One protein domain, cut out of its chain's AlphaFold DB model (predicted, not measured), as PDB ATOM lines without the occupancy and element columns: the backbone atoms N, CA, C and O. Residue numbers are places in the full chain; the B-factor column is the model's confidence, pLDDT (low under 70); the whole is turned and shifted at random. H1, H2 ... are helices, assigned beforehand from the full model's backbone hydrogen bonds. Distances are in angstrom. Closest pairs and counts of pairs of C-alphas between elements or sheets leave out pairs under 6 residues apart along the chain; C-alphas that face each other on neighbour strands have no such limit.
ATOM      1  N   ARG A 111     -12.917   6.316  60.607       97.81
ATOM      2  CA  ARG A 111     -13.144   6.252  62.062       97.81
ATOM      3  C   ARG A 111     -12.221   7.166  62.878       97.81
ATOM      4  O   ARG A 111     -12.666   7.733  63.870       97.81
ATOM      5  N   ARG A 112     -10.940   7.284  62.508       97.88
ATOM      6  CA  ARG A 112      -9.981   8.118  63.256       97.88
ATOM      7  C   ARG A 112     -10.277   9.601  63.054       97.88
ATOM      8  O   ARG A 112     -10.238  10.369  64.007       97.88
ATOM      9  N   GLU A 113     -10.607   9.986  61.831       98.19
ATOM     10  CA  GLU A 113     -10.979  11.358  61.495       98.19
ATOM     11  C   GLU A 113     -12.297  11.779  62.130       98.19
ATOM     12  O   GLU A 113     -12.371  12.881  62.661       98.19
ATOM     13  N   ALA A 114     -13.298  10.897  62.148       97.88
ATOM     14  CA  ALA A 114     -14.578  11.159  62.799       97.88
ATOM     15  C   ALA A 114     -14.412  11.471  64.297       97.88
ATOM     16  O   ALA A 114     -15.081  12.363  64.810       97.88
ATOM     17  N   ILE A 115     -13.480  10.799  64.989       97.81
ATOM     18  CA  ILE A 115     -13.149  11.105  66.392       97.81
ATOM     19  C   ILE A 115     -12.563  12.519  66.511       97.81
ATOM     20  O   ILE A 115     -13.048  13.315  67.306       97.81
ATOM     21  N   ILE A 116     -11.575  12.866  65.679       97.44
ATOM     22  CA  ILE A 116     -10.934  14.195  65.704       97.44
ATOM     23  C   ILE A 116     -11.941  15.313  65.389       97.44
ATOM     24  O   ILE A 116     -11.929  16.371  66.023       97.44
ATOM     25  N   VAL A 117     -12.805  15.094  64.397       97.88
ATOM     26  CA  VAL A 117     -13.870  16.034  64.026       97.88
ATOM     27  C   VAL A 117     -14.850  16.196  65.184       97.88
ATOM     28  O   VAL A 117     -15.100  17.330  65.584       97.88
ATOM     29  N   SER A 118     -15.311  15.099  65.790       95.94
ATOM     30  CA  SER A 118     -16.217  15.151  66.941       95.94
ATOM     31  C   SER A 118     -15.606  15.900  68.128       95.94
ATOM     32  O   SER A 118     -16.292  16.675  68.790       95.94
ATOM     33  N   ASP A 119     -14.313  15.724  68.400       95.25
ATOM     34  CA  ASP A 119     -13.620  16.472  69.454       95.25
ATOM     35  C   ASP A 119     -13.618  17.980  69.158       95.25
ATOM     36  O   ASP A 119     -13.904  18.791  70.041       95.25
ATOM     37  N   SER A 120     -13.372  18.347  67.898       95.94
ATOM     38  CA  SER A 120     -13.391  19.741  67.440       95.94
ATOM     39  C   SER A 120     -14.798  20.354  67.534       95.94
ATOM     40  O   SER A 120     -14.949  21.508  67.930       95.94
ATOM     41  N   GLU A 121     -15.838  19.583  67.211       94.31
ATOM     42  CA  GLU A 121     -17.243  19.989  67.341       94.31
ATOM     43  C   GLU A 121     -17.649  20.205  68.793       94.31
ATOM     44  O   GLU A 121     -18.264  21.223  69.107       94.31
ATOM     45  N   ARG A 122     -17.270  19.290  69.692       93.69
ATOM     46  CA  ARG A 122     -17.545  19.445  71.125       93.69
ATOM     47  C   ARG A 122     -16.859  20.681  71.691       93.69
ATOM     48  O   ARG A 122     -17.465  21.376  72.502       93.69
ATOM     49  N   GLU A 123     -15.642  20.988  71.250       93.38
ATOM     50  CA  GLU A 123     -14.933  22.192  71.690       93.38
ATOM     51  C   GLU A 123     -15.568  23.482  71.155       93.38
ATOM     52  O   GLU A 123     -15.742  24.442  71.910       93.38
ATOM     53  N   ARG A 124     -15.998  23.499  69.886       93.56
ATOM     54  CA  ARG A 124     -16.780  24.620  69.339       93.56
ATOM     55  C   ARG A 124     -18.098  24.803  70.080       93.56
ATOM     56  O   ARG A 124     -18.425  25.924  70.447       93.56
ATOM     57  N   ASN A 125     -18.824  23.718  70.342       94.06
ATOM     58  CA  ASN A 125     -20.085  23.758  71.079       94.06
ATOM     59  C   ASN A 125     -19.890  24.282  72.510       94.06
ATOM     60  O   ASN A 125     -20.645  25.137  72.970       94.06
ATOM     61  N   ARG A 126     -18.839  23.813  73.198       94.56
ATOM     62  CA  ARG A 126     -18.435  24.316  74.517       94.56
ATOM     63  C   ARG A 126     -18.177  25.819  74.478       94.56
ATOM     64  O   ARG A 126     -18.741  26.538  75.300       94.56
ATOM     65  N   SER A 127     -17.358  26.273  73.531       93.62
ATOM     66  CA  SER A 127     -17.000  27.688  73.381       93.62
ATOM     67  C   SER A 127     -18.235  28.537  73.076       93.62
ATOM     68  O   SER A 127     -18.502  29.490  73.797       93.62
ATOM     69  N   GLY A 128     -19.067  28.122  72.113       93.69
ATOM     70  CA  GLY A 128     -20.314  28.812  71.769       93.69
ATOM     71  C   GLY A 128     -21.255  28.970  72.965       93.69
ATOM     72  O   GLY A 128     -21.773  30.059  73.198       93.69
ATOM     73  N   CYS A 129     -21.409  27.930  73.792       94.62
ATOM     74  CA  CYS A 129     -22.207  28.036  75.013       94.62
ATOM     75  C   CYS A 129     -21.601  28.995  76.047       94.62
ATOM     76  O   CYS A 129     -22.316  29.810  76.634       94.62
ATOM     77  N   ILE A 130     -20.304  28.868  76.336       93.31
ATOM     78  CA  ILE A 130     -19.650  29.643  77.401       93.31
ATOM     79  C   ILE A 130     -19.587  31.126  77.026       93.31
ATOM     80  O   ILE A 130     -19.991  31.974  77.836       93.31
ATOM     81  N   ASP A 131     -19.146  31.407  75.802       91.00
ATOM     82  CA  ASP A 131     -18.893  32.752  75.291       91.00
ATOM     83  C   ASP A 131     -20.172  33.458  74.823       91.00
ATOM     84  O   ASP A 131     -20.153  34.670  74.634       91.00
ATOM     85  N   ASP A 132     -21.292  32.730  74.713       87.00
ATOM     86  CA  ASP A 132     -22.580  33.243  74.215       87.00
ATOM     87  C   ASP A 132     -22.541  33.674  72.741       87.00
ATOM     88  O   ASP A 132     -23.287  34.551  72.306       87.00
ATOM     89  N   LEU A 133     -21.637  33.072  71.965       81.12
ATOM     90  CA  LEU A 133     -21.413  33.399  70.561       81.12
ATOM     91  C   LEU A 133     -22.004  32.302  69.672       81.12
ATOM     92  O   LEU A 133     -21.401  31.249  69.463       81.12
ATOM     93  N   GLY A 134     -23.183  32.579  69.114       79.19
ATOM     94  CA  GLY A 134     -23.873  31.690  68.179       79.19
ATOM     95  C   GLY A 134     -24.716  30.603  68.851       79.19
ATOM     96  O   GLY A 134     -24.987  30.632  70.047       79.19
ATOM     97  N   SER A 135     -25.190  29.648  68.049       83.44
ATOM     98  CA  SER A 135     -25.975  28.517  68.546       83.44
ATOM     99  C   SER A 135     -25.081  27.491  69.234       83.44
ATOM    100  O   SER A 135     -24.044  27.110  68.690       83.44
ATOM    101  N   CYS A 136     -25.531  26.969  70.369       93.62
ATOM    102  CA  CYS A 136     -24.917  25.821  71.017       93.62
ATOM    103  C   CYS A 136     -25.992  24.866  71.558       93.62
ATOM    104  O   CYS A 136     -27.130  25.274  71.795       93.62
ATOM    105  N   ASP A 137     -25.623  23.606  71.774       93.94
ATOM    106  CA  ASP A 137     -26.437  22.582  72.427       93.94
ATOM    107  C   ASP A 137     -25.858  22.250  73.819       93.94
ATOM    108  O   ASP A 137     -24.871  21.507  73.932       93.94
ATOM    109  N   PRO A 138     -26.461  22.760  74.911       91.81
ATOM    110  CA  PRO A 138     -26.001  22.492  76.272       91.81
ATOM    111  C   PRO A 138     -26.084  21.016  76.687       91.81
ATOM    112  O   PRO A 138     -25.423  20.616  77.653       91.81
ATOM    113  N   SER A 139     -26.889  20.198  75.996       93.06
ATOM    114  CA  SER A 139     -27.043  18.772  76.309       93.06
ATOM    115  C   SER A 139     -25.778  17.969  75.992       93.06
ATOM    116  O   SER A 139     -25.481  16.996  76.684       93.06
ATOM    117  N   GLN A 140     -24.974  18.447  75.036       92.62
ATOM    118  CA  GLN A 140     -23.716  17.826  74.610       92.62
ATOM    119  C   GLN A 140     -22.520  18.188  75.498       92.62
ATOM    120  O   GLN A 140     -21.408  17.703  75.289       92.62
ATOM    121  N   LEU A 141     -22.723  19.054  76.492       94.00
ATOM    122  CA  LEU A 141     -21.672  19.432  77.426       94.00
ATOM    123  C   LEU A 141     -21.424  18.325  78.457       94.00
ATOM    124  O   LEU A 141     -22.333  17.620  78.900       94.00
ATOM    125  N   THR A 142     -20.186  18.207  78.920       93.69
ATOM    126  CA  THR A 142     -19.866  17.393  80.098       93.69
ATOM    127  C   THR A 142     -20.363  18.072  81.378       93.69
ATOM    128  O   THR A 142     -20.685  19.262  81.401       93.69
ATOM    129  N   ALA A 143     -20.400  17.336  82.493       94.69
ATOM    130  CA  ALA A 143     -20.776  17.913  83.785       94.69
ATOM    131  C   ALA A 143     -19.857  19.083  84.195       94.69
ATOM    132  O   ALA A 143     -20.349  20.111  84.657       94.69
ATOM    133  N   GLY A 144     -18.545  18.957  83.965       94.38
ATOM    134  CA  GLY A 144     -17.584  20.035  84.221       94.38
ATOM    135  C   GLY A 144     -17.849  21.268  83.355       94.38
ATOM    136  O   GLY A 144     -17.930  22.378  83.873       94.38
ATOM    137  N   GLN A 145     -18.099  21.068  82.059       94.69
ATOM    138  CA  GLN A 145     -18.413  22.153  81.123       94.69
ATOM    139  C   GLN A 145     -19.727  22.867  81.471       94.69
ATOM    140  O   GLN A 145     -19.816  24.085  81.350       94.69
ATOM    141  N   ARG A 146     -20.744  22.151  81.972       94.75
ATOM    142  CA  ARG A 146     -21.982  22.784  82.463       94.75
ATOM    143  C   ARG A 146     -21.751  23.668  83.689       94.75
ATOM    144  O   ARG A 146     -22.393  24.707  83.815       94.75
ATOM    145  N   ILE A 147     -20.834  23.288  84.578       95.56
ATOM    146  CA  ILE A 147     -20.447  24.130  85.720       95.56
ATOM    147  C   ILE A 147     -19.728  25.394  85.228       95.56
ATOM    148  O   ILE A 147     -19.994  26.486  85.732       95.56
ATOM    149  N   GLU A 148     -18.838  25.269  84.241       95.38
ATOM    150  CA  GLU A 148     -18.185  26.420  83.603       95.38
ATOM    151  C   GLU A 148     -19.200  27.360  82.952       95.38
ATOM    152  O   GLU A 148     -19.161  28.564  83.219       95.38
ATOM    153  N   LEU A 149     -20.147  26.809  82.188       95.31
ATOM    154  CA  LEU A 149     -21.246  27.553  81.583       95.31
ATOM    155  C   LEU A 149     -22.056  28.304  82.642       95.31
ATOM    156  O   LEU A 149     -22.214  29.514  82.539       95.31
ATOM    157  N   ALA A 150     -22.492  27.630  83.710       94.69
ATOM    158  CA  ALA A 150     -23.262  28.266  84.779       94.69
ATOM    159  C   ALA A 150     -22.506  29.444  85.422       94.69
ATOM    160  O   ALA A 150     -23.094  30.494  85.691       94.69
ATOM    161  N   ARG A 151     -21.188  29.310  85.626       95.75
ATOM    162  CA  ARG A 151     -20.343  30.415  86.115       95.75
ATOM    163  C   ARG A 151     -20.251  31.550  85.098       95.75
ATOM    164  O   ARG A 151     -20.328  32.709  85.497       95.75
ATOM    165  N   ALA A 152     -20.075  31.239  83.815       96.06
ATOM    166  CA  ALA A 152     -20.004  32.235  82.750       96.06
ATOM    167  C   ALA A 152     -21.321  33.012  82.616       96.06
ATOM    168  O   ALA A 152     -21.298  34.240  82.650       96.06
ATOM    169  N   THR A 153     -22.461  32.318  82.586       95.06
ATOM    170  CA  THR A 153     -23.799  32.923  82.578       95.06
ATOM    171  C   THR A 153     -24.016  33.806  83.802       95.06
ATOM    172  O   THR A 153     -24.482  34.935  83.667       95.06
ATOM    173  N   LYS A 154     -23.629  33.344  84.999       96.38
ATOM    174  CA  LYS A 154     -23.750  34.148  86.220       96.38
ATOM    175  C   LYS A 154     -22.901  35.424  86.155       96.38
ATOM    176  O   LYS A 154     -23.393  36.494  86.506       96.38
ATOM    177  N   ARG A 155     -21.654  35.333  85.676       96.50
ATOM    178  CA  ARG A 155     -20.778  36.503  85.482       96.50
ATOM    179  C   ARG A 155     -21.350  37.488  84.463       96.50
ATOM    180  O   ARG A 155     -21.352  38.684  84.735       96.50
ATOM    181  N   ARG A 156     -21.854  36.996  83.327       96.38
ATOM    182  CA  ARG A 156     -22.510  37.828  82.305       96.38
ATOM    183  C   ARG A 156     -23.726  38.550  82.875       96.38
ATOM    184  O   ARG A 156     -23.817  39.762  82.733       96.38
ATOM    185  N   ASN A 157     -24.593  37.838  83.596       97.19
ATOM    186  CA  ASN A 157     -25.747  38.448  84.253       97.19
ATOM    187  C   ASN A 157     -25.325  39.553  85.228       97.19
ATOM    188  O   ASN A 157     -25.845  40.661  85.165       97.19
ATOM    189  N   MET A 158     -24.333  39.277  86.080       97.75
ATOM    190  CA  MET A 158     -23.802  40.274  87.008       97.75
ATOM    191  C   MET A 158     -23.285  41.518  86.276       97.75
ATOM    192  O   MET A 158     -23.622  42.633  86.662       97.75
ATOM    193  N   SER A 159     -22.523  41.334  85.195       97.31
ATOM    194  CA  SER A 159     -22.012  42.438  84.378       97.31
ATOM    195  C   SER A 159     -23.137  43.239  83.718       97.31
ATOM    196  O   SER A 159     -23.129  44.465  83.796       97.31
ATOM    197  N   ASN A 160     -24.142  42.576  83.138       97.88
ATOM    198  CA  ASN A 160     -25.317  43.240  82.569       97.88
ATOM    199  C   ASN A 160     -26.012  44.117  83.615       97.88
ATOM    200  O   ASN A 160     -26.266  45.292  83.367       97.88
ATOM    201  N   CYS A 161     -26.243  43.577  84.811       97.88
ATOM    202  CA  CYS A 161     -26.870  44.309  85.906       97.88
ATOM    203  C   CYS A 161     -26.017  45.495  86.381       97.88
ATOM    204  O   CYS A 161     -26.523  46.605  86.553       97.88
ATOM    205  N   GLN A 162     -24.708  45.294  86.539       97.19
ATOM    206  CA  GLN A 162     -23.771  46.358  86.908       97.19
ATOM    207  C   GLN A 162     -23.647  47.450  85.853       97.19
ATOM    208  O   GLN A 162     -23.280  48.557  86.220       97.19
ATOM    209  N   ASN A 163     -23.974  47.180  84.592       96.12
ATOM    210  CA  ASN A 163     -23.970  48.171  83.517       96.12
ATOM    211  C   ASN A 163     -25.362  48.754  83.225       96.12
ATOM    212  O   ASN A 163     -25.481  49.638  82.384       96.12
ATOM    213  N   GLY A 164     -26.412  48.296  83.914       94.12
ATOM    214  CA  GLY A 164     -27.785  48.748  83.663       94.12
ATOM    215  C   GLY A 164     -28.361  48.267  82.331       94.12
ATOM    216  O   GLY A 164     -29.192  48.951  81.753       94.12
ATOM    217  N   SER A 165     -27.899  47.121  81.833       96.00
ATOM    218  CA  SER A 165     -28.430  46.493  80.622       96.00
ATOM    219  C   SER A 165     -29.802  45.866  80.878       96.00
ATOM    220  O   SER A 165     -29.990  45.188  81.891       96.00
ATOM    221  N   ASP A 166     -30.718  45.989  79.913       95.19
ATOM    222  CA  ASP A 166     -32.043  45.342  79.925       95.19
ATOM    223  C   ASP A 166     -31.966  43.804  79.921       95.19
ATOM    224  O   ASP A 166     -32.932  43.118  80.246       95.19
ATOM    225  N   LEU A 167     -30.798  43.242  79.589       95.50
ATOM    226  CA  LEU A 167     -30.516  41.805  79.669       95.50
ATOM    227  C   LEU A 167     -30.172  41.338  81.096       95.50
ATOM    228  O   LEU A 167     -29.775  40.186  81.290       95.50
ATOM    229  N   CYS A 168     -30.241  42.225  82.089       97.31
ATOM    230  CA  CYS A 168     -30.081  41.874  83.493       97.31
ATOM    231  C   CYS A 168     -31.292  41.082  84.004       97.31
ATOM    232  O   CYS A 168     -32.421  41.566  84.020       97.31
ATOM    233  N   ASP A 169     -31.037  39.886  84.525       97.56
ATOM    234  CA  ASP A 169     -32.010  39.088  85.258       97.56
ATOM    235  C   ASP A 169     -31.751  39.211  86.767       97.56
ATOM    236  O   ASP A 169     -30.922  38.500  87.352       97.56
ATOM    237  N   PHE A 170     -32.482  40.122  87.415       96.31
ATOM    238  CA  PHE A 170     -32.385  40.357  88.859       96.31
ATOM    239  C   PHE A 170     -32.753  39.128  89.701       96.31
ATOM    240  O   PHE A 170     -32.256  38.995  90.820       96.31
ATOM    241  N   SER A 171     -33.572  38.204  89.179       97.00
ATOM    242  CA  SER A 171     -33.994  37.004  89.921       97.00
ATOM    243  C   SER A 171     -32.841  36.028  90.179       97.00
ATOM    244  O   SER A 171     -32.916  35.190  91.077       97.00
TER     245      SER A 171
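Overview. This is residues 111 to 171 of the 285 residues of an uncharacterized protein of Acidobacteria bacterium (UniProt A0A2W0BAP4). Two long helices, H1 and H2, run the same way and are shifted past each other like the two long strokes of a stretched Z, overlapping side by side only over residues 126 to 131 of H1 and 145 to 153 of H2. From the end of H1 the link, residues 132 to 142, folds back to the beginning of H2, while residues 111 to 120 of H1 stick out at one end of the rod. After H2, residues 164 to 171 turn back at the other end. The printed part has 61 residues with two named helices, H1 then H2, and no named strand, and its class is all helix. It is loose, with a radius of gyration of the C-alphas of 14.5 A and spans of 50 by 21 by 13 A.

Arrangement. H1, residues 111 to 131, stands free over residues 111 to 120. It touches H2, residues 143 to 163, with residues 126 to 131 alone, and H2 touches it with residues 145 to 153 alone. The closest C-alphas of the two helices are those of Ile 130 and Leu 149, 4.9 A apart. Their lines stand at a shallow tilt of 27 degrees, the same way, and their centres are 21.4 A apart. In H1 and H2 every O i to N i+4 pair is within hydrogen-bond range.

Along the chain. H1 begins at C-alpha 111, (-13.144, 6.252, 62.062), and measures 30.2 A to C-alpha 131, (-18.893, 32.752, 75.291). H2 runs 30.4 A from C-alpha 143, (-20.776, 17.913, 83.785), to C-alpha 163, (-23.970, 48.171, 83.517).

Size, cuts and confidence. The two C-alphas farthest apart are those of Arg 111 and Gly 164, at 49.9 A. The link from H1 to H2 is long, with 11 residues. The printed part has no cut. The mean pLDDT of the printed part is 94.6, and no printed residue is under 70.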